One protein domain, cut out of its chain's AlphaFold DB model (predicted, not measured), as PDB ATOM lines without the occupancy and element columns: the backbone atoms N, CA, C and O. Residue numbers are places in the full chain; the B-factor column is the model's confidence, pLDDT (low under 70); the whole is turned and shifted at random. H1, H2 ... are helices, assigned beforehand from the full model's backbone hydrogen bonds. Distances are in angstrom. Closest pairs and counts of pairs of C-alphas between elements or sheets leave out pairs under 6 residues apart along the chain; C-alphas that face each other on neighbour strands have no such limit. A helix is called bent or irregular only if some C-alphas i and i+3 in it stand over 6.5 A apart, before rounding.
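This is residues 2 to 49 of the 49 residues of an uncharacterized protein of Bacillus cereus (UniProt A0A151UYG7). One long helix, H1, makes the length of the model, and a short helix, H2, is set crosswise near its far end, a small foot at the end of a long shaft. Residues 2 to 26 of H1 stick out with nothing packed on them. The printed part has 48 residues with two named helices, H1 then H2 along the chain, and no named strand; the class is all helix. It is extended, with a radius of gyration of the C-alphas of 16.3 A, and the C-alphas span 49 by 17 by 14 A.

H1, residues 2 to 34, is the longest helix, and its residues 2 to 26 stand free. H2, residues 39 to 47, is close to H1 but not clearly touching, with 1 pair of C-alphas within 8 A. Their closest C-alphas, those of Met 31 and Tyr 42, are 6.3 A apart. The lines of H1 and H2 are about perpendicular, at 85 degrees, and their centres are 21.8 A apart. In H1 and H2 every O i to N i+4 pair is within hydrogen-bond range.

H1 begins with the C-alpha of Ile 2 at (72.955, 19.738, -38.216) and ends with that of Lys 34 at (32.204, 43.057, -26.366), 48.4 A from first to last C-alpha. H2 runs from Lys 39 to Phe 47, whose C-alpha is at (36.014, 31.926, -18.807), and is 12.2 A long from first to last C-alpha. Neither helix is bent or irregular.

The two C-alphas farthest apart are those of Ile 2 and Gly 35, at 50.0 A. The printed part has no cut and ends at Gly 49, the chain's last residue. The link from H1 to H2, of 4 residues, is tight. The mean pLDDT of the printed part is 80.0; residues 2 to 4 and residue 49 are under 70.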
ATOM      1  N   ILE A   2      73.151  18.696 -39.254       63.44
ATOM      2  CA  ILE A   2      72.955  19.738 -38.216       63.44
ATOM      3  C   ILE A   2      72.146  20.950 -38.725       63.44
ATOM      4  O   ILE A   2      71.271  21.450 -38.020       63.44
ATOM      5  N   PHE A   3      72.382  21.387 -39.967       60.84
ATOM      6  CA  PHE A   3      71.692  22.541 -40.562       60.84
ATOM      7  C   PHE A   3      70.166  22.369 -40.633       60.84
ATOM      8  O   PHE A   3      69.436  23.274 -40.238       60.84
ATOM      9  N   MET A   4      69.673  21.193 -41.044       68.38
ATOM     10  CA  MET A   4      68.233  20.888 -41.071       68.38
ATOM     11  C   MET A   4      67.587  21.000 -39.686       68.38
ATOM     12  O   MET A   4      66.512  21.581 -39.559       68.38
ATOM     13  N   SER A   5      68.258  20.522 -38.636       73.81
ATOM     14  CA  SER A   5      67.751  20.607 -37.261       73.81
ATOM     15  C   SER A   5      67.669  22.050 -36.752       73.81
ATOM     16  O   SER A   5      66.723  22.410 -36.048       73.81
ATOM     17  N   VAL A   6      68.628  22.905 -37.126       74.38
ATOM     18  CA  VAL A   6      68.614  24.340 -36.788       74.38
ATOM     19  C   VAL A   6      67.495  25.069 -37.535       74.38
ATOM     20  O   VAL A   6      66.767  25.859 -36.928       74.38
ATOM     21  N   VAL A   7      67.312  24.771 -38.825       73.56
ATOM     22  CA  VAL A   7      66.231  25.331 -39.650       73.56
ATOM     23  C   VAL A   7      64.863  24.908 -39.109       73.56
ATOM     24  O   VAL A   7      64.001  25.759 -38.897       73.56
ATOM     25  N   ALA A   8      64.681  23.629 -38.769       72.12
ATOM     26  CA  ALA A   8      63.445  23.125 -38.173       72.12
ATOM     27  C   ALA A   8      63.124  23.805 -36.829       72.12
ATOM     28  O   ALA A   8      61.987  24.222 -36.597       72.12
ATOM     29  N   LYS A   9      64.126  23.999 -35.958       75.31
ATOM     30  CA  LYS A   9      63.955  24.723 -34.685       75.31
ATOM     31  C   LYS A   9      63.567  26.187 -34.895       75.31
ATOM     32  O   LYS A   9      62.664  26.674 -34.216       75.31
ATOM     33  N   ARG A  10      64.199  26.892 -35.843       73.19
ATOM     34  CA  ARG A  10      63.837  28.281 -36.178       73.19
ATOM     35  C   ARG A  10      62.421  28.377 -36.742       73.19
ATOM     36  O   ARG A  10      61.654  29.209 -36.265       73.19
ATOM     37  N   ASN A  11      62.043  27.491 -37.662       75.94
ATOM     38  CA  ASN A  11      60.703  27.474 -38.255       75.94
ATOM     39  C   ASN A  11      59.616  27.185 -37.210       75.94
ATOM     40  O   ASN A  11      58.575  27.846 -37.203       75.94
ATOM     41  N   ARG A  12      59.881  26.279 -36.259       74.44
ATOM     42  CA  ARG A  12      58.992  26.044 -35.112       74.44
ATOM     43  C   ARG A  12      58.855  27.295 -34.244       74.44
ATOM     44  O   ARG A  12      57.737  27.676 -33.916       74.44
ATOM     45  N   SER A  13      59.959  27.966 -33.914       77.00
ATOM     46  CA  SER A  13      59.931  29.204 -33.125       77.00
ATOM     47  C   SER A  13      59.171  30.336 -33.822       77.00
ATOM     48  O   SER A  13      58.437  31.073 -33.166       77.00
ATOM     49  N   VAL A  14      59.297  30.468 -35.146       76.19
ATOM     50  CA  VAL A  14      58.533  31.444 -35.942       76.19
ATOM     51  C   VAL A  14      57.042  31.102 -35.942       76.19
ATOM     52  O   VAL A  14      56.219  31.987 -35.716       76.19
ATOM     53  N   SER A  15      56.690  29.825 -36.114       82.19
ATOM     54  CA  SER A  15      55.299  29.361 -36.049       82.19
ATOM     55  C   SER A  15      54.670  29.632 -34.678       82.19
ATOM     56  O   SER A  15      53.601  30.232 -34.594       82.19
ATOM     57  N   VAL A  16      55.376  29.307 -33.591       78.50
ATOM     58  CA  VAL A  16      54.915  29.571 -32.217       78.50
ATOM     59  C   VAL A  16      54.727  31.070 -31.975       78.50
ATOM     60  O   VAL A  16      53.685  31.481 -31.463       78.50
ATOM     61  N   LYS A  17      55.676  31.915 -32.405       85.50
ATOM     62  CA  LYS A  17      55.529  33.378 -32.318       85.50
ATOM     63  C   LYS A  17      54.311  33.873 -33.097       85.50
ATOM     64  O   LYS A  17      53.552  34.690 -32.583       85.50
ATOM     65  N   ASN A  18      54.087  33.355 -34.303       88.94
ATOM     66  CA  ASN A  18      52.930  33.708 -35.123       88.94
ATOM     67  C   ASN A  18      51.605  33.315 -34.447       88.94
ATOM     68  O   ASN A  18      50.667  34.111 -34.422       88.94
ATOM     69  N   VAL A  19      51.536  32.124 -33.846       86.19
ATOM     70  CA  VAL A  19      50.359  31.665 -33.089       86.19
ATOM     71  C   VAL A  19      50.077  32.584 -31.898       86.19
ATOM     72  O   VAL A  19      48.942  33.031 -31.741       86.19
ATOM     73  N   ILE A  20      51.096  32.941 -31.108       87.19
ATOM     74  CA  ILE A  20      50.940  33.844 -29.952       87.19
ATOM     75  C   ILE A  20      50.435  35.223 -30.395       87.19
ATOM     76  O   ILE A  20      49.520  35.776 -29.783       87.19
ATOM     77  N   VAL A  21      50.988  35.783 -31.476       88.62
ATOM     78  CA  VAL A  21      50.544  37.082 -32.006       88.62
ATOM     79  C   VAL A  21      49.086  37.021 -32.470       88.62
ATOM     80  O   VAL A  21      48.318  37.936 -32.168       88.62
ATOM     81  N   LYS A  22      48.674  35.944 -33.149       90.50
ATOM     82  CA  LYS A  22      47.276  35.745 -33.565       90.50
ATOM     83  C   LYS A  22      46.330  35.638 -32.371       90.50
ATOM     84  O   LYS A  22      45.299  36.305 -32.368       90.50
ATOM     85  N   GLN A  23      46.693  34.876 -31.337       86.25
ATOM     86  CA  GLN A  23      45.894  34.779 -30.110       86.25
ATOM     87  C   GLN A  23      45.740  36.141 -29.422       86.25
ATOM     88  O   GLN A  23      44.626  36.530 -29.075       86.25
ATOM     89  N   LYS A  24      46.827  36.917 -29.301       85.75
ATOM     90  CA  LYS A  24      46.772  38.269 -28.723       85.75
ATOM     91  C   LYS A  24      45.891  39.221 -29.534       85.75
ATOM     92  O   LYS A  24      45.112  39.966 -28.948       85.75
ATOM     93  N   ARG A  25      45.969  39.182 -30.869       86.88
ATOM     94  CA  ARG A  25      45.079  39.977 -31.736       86.88
ATOM     95  C   ARG A  25      43.618  39.571 -31.566       86.88
ATOM     96  O   ARG A  25      42.774  40.452 -31.442       86.88
ATOM     97  N   ASN A  26      43.325  38.273 -31.506       85.31
ATOM     98  CA  ASN A  26      41.961  37.791 -31.292       85.31
ATOM     99  C   ASN A  26      41.397  38.232 -29.938       85.31
ATOM    100  O   ASN A  26      40.238  38.629 -29.890       85.31
ATOM    101  N   ALA A  27      42.205  38.242 -28.874       83.19
ATOM    102  CA  ALA A  27      41.783  38.760 -27.573       83.19
ATOM    103  C   ALA A  27      41.414  40.253 -27.641       83.19
ATOM    104  O   ALA A  27      40.348  40.644 -27.182       83.19
ATOM    105  N   ILE A  28      42.238  41.076 -28.298       85.62
ATOM    106  CA  ILE A  28      41.964  42.514 -28.479       85.62
ATOM    107  C   ILE A  28      40.699  42.741 -29.323       85.62
ATOM    108  O   ILE A  28      39.871  43.593 -29.004       85.62
ATOM    109  N   VAL A  29      40.522  41.976 -30.404       87.56
ATOM    110  CA  VAL A  29      39.322  42.058 -31.252       87.56
ATOM    111  C   VAL A  29      38.076  41.614 -30.478       87.56
ATOM    112  O   VAL A  29      37.033  42.257 -30.591       87.56
ATOM    113  N   GLY A  30      38.180  40.556 -29.672       85.88
ATOM    114  CA  GLY A  30      37.111  40.077 -28.796       85.88
ATOM    115  C   GLY A  30      36.710  41.116 -27.751       85.88
ATOM    116  O   GLY A  30      35.522  41.394 -27.599       85.88
ATOM    117  N   MET A  31      37.691  41.747 -27.100       86.44
ATOM    118  CA  MET A  31      37.484  42.861 -26.169       86.44
ATOM    119  C   MET A  31      36.717  44.005 -26.832       86.44
ATOM    120  O   MET A  31      35.678  44.426 -26.328       86.44
ATOM    121  N   LYS A  32      37.167  44.443 -28.016       86.00
ATOM    122  CA  LYS A  32      36.528  45.536 -28.761       86.00
ATOM    123  C   LYS A  32      35.089  45.206 -29.164       86.00
ATOM    124  O   LYS A  32      34.224  46.066 -29.061       86.00
ATOM    125  N   ARG A  33      34.819  43.969 -29.598       86.44
ATOM    126  CA  ARG A  33      33.466  43.513 -29.967       86.44
ATOM    127  C   ARG A  33      32.505  43.471 -28.784       86.44
ATOM    128  O   ARG A  33      31.334  43.774 -28.962       86.44
ATOM    129  N   LYS A  34      32.996  43.097 -27.601       84.81
ATOM    130  CA  LYS A  34      32.204  43.057 -26.366       84.81
ATOM    131  C   LYS A  34      32.139  44.415 -25.645       84.81
ATOM    132  O   LYS A  34      31.485  44.506 -24.616       84.81
ATOM    133  N   GLY A  35      32.815  45.453 -26.154       86.50
ATOM    134  CA  GLY A  35      32.893  46.769 -25.505       86.50
ATOM    135  C   GLY A  35      33.715  46.785 -24.209       86.50
ATOM    136  O   GLY A  35      33.592  47.716 -23.421       86.50
ATOM    137  N   ILE A  36      34.552  45.770 -23.977       87.81
ATOM    138  CA  ILE A  36      35.314  45.596 -22.737       87.81
ATOM    139  C   ILE A  36      36.663  46.304 -22.874       87.81
ATOM    140  O   ILE A  36      37.436  46.014 -23.789       87.81
ATOM    141  N   ASN A  37      36.964  47.216 -21.951       84.56
ATOM    142  CA  ASN A  37      38.212  47.989 -21.931       84.56
ATOM    143  C   ASN A  37      39.258  47.433 -20.946       84.56
ATOM    144  O   ASN A  37      40.421  47.832 -20.990       84.56
ATOM    145  N   ASN A  38      38.864  46.486 -20.092       83.12
ATOM    146  CA  ASN A  38      39.694  45.940 -19.032       83.12
ATOM    147  C   ASN A  38      40.012  44.455 -19.261       83.12
ATOM    148  O   ASN A  38      39.143  43.637 -19.570       83.12
ATOM    149  N   LYS A  39      41.275  44.076 -19.047       82.19
ATOM    150  CA  LYS A  39      41.723  42.694 -19.256       82.19
ATOM    151  C   LYS A  39      41.076  41.705 -18.290       82.19
ATOM    152  O   LYS A  39      40.705  40.617 -18.714       82.19
ATOM    153  N   LYS A  40      40.895  42.097 -17.027       84.50
ATOM    154  CA  LYS A  40      40.308  41.231 -15.995       84.50
ATOM    155  C   LYS A  40      38.863  40.853 -16.326       84.50
ATOM    156  O   LYS A  40      38.498  39.692 -16.216       84.50
ATOM    157  N   GLU A  41      38.064  41.817 -16.774       80.56
ATOM    158  CA  GLU A  41      36.669  41.588 -17.171       80.56
ATOM    159  C   GLU A  41      36.556  40.714 -18.416       80.56
ATOM    160  O   GLU A  41      35.702  39.833 -18.469       80.56
ATOM    161  N   TYR A  42      37.441  40.905 -19.395       83.44
ATOM    162  CA  TYR A  42      37.470  40.056 -20.581       83.44
ATOM    163  C   TYR A  42      37.850  38.611 -20.255       83.44
ATOM    164  O   TYR A  42      37.228  37.693 -20.787       83.44
ATOM    165  N   ASP A  43      38.847  38.410 -19.389       81.50
ATOM    166  CA  ASP A  43      39.269  37.077 -18.955       81.50
ATOM    167  C   ASP A  43      38.117  36.378 -18.203       81.50
ATOM    168  O   ASP A  43      37.790  35.235 -18.515       81.50
ATOM    169  N   THR A  44      37.405  37.088 -17.320       81.69
ATOM    170  CA  THR A  44      36.204  36.577 -16.634       81.69
ATOM    171  C   THR A  44      35.066  36.247 -17.610       81.69
ATOM    172  O   THR A  44      34.515  35.151 -17.565       81.69
ATOM    173  N   HIS A  45      34.736  37.147 -18.542       74.81
ATOM    174  CA  HIS A  45      33.692  36.920 -19.552       74.81
ATOM    175  C   HIS A  45      34.042  35.843 -20.586       74.81
ATOM    176  O   HIS A  45      33.142  35.349 -21.262       74.81
ATOM    177  N   SER A  46      35.326  35.547 -20.787       73.81
ATOM    178  CA  SER A  46      35.782  34.475 -21.682       73.81
ATOM    179  C   SER A  46      35.879  33.128 -20.969       73.81
ATOM    180  O   SER A  46      35.903  32.105 -21.638       73.81
ATOM    181  N   PHE A  47      35.969  33.129 -19.637       72.69
ATOM    182  CA  PHE A  47      36.014  31.926 -18.807       72.69
ATOM    183  C   PHE A  47      34.619  31.448 -18.377       72.69
ATOM    184  O   PHE A  47      34.416  30.258 -18.170       72.69
ATOM    185  N   LEU A  48      33.669  32.377 -18.226       70.69
ATOM    186  CA  LEU A  48      32.294  32.100 -17.792       70.69
ATOM    187  C   LEU A  48      31.280  31.940 -18.939       70.69
ATOM    188  O   LEU A  48      30.121  31.641 -18.662       70.69
ATOM    189  N   GLY A  49      31.677  32.204 -20.187       56.97
ATOM    190  CA  GLY A  49      30.841  32.021 -21.381       56.97
ATOM    191  C   GLY A  49      31.283  30.810 -22.178       56.97
ATOM    192  O   GLY A  49      30.395  30.164 -22.769       56.97
TER     193      GLY A  49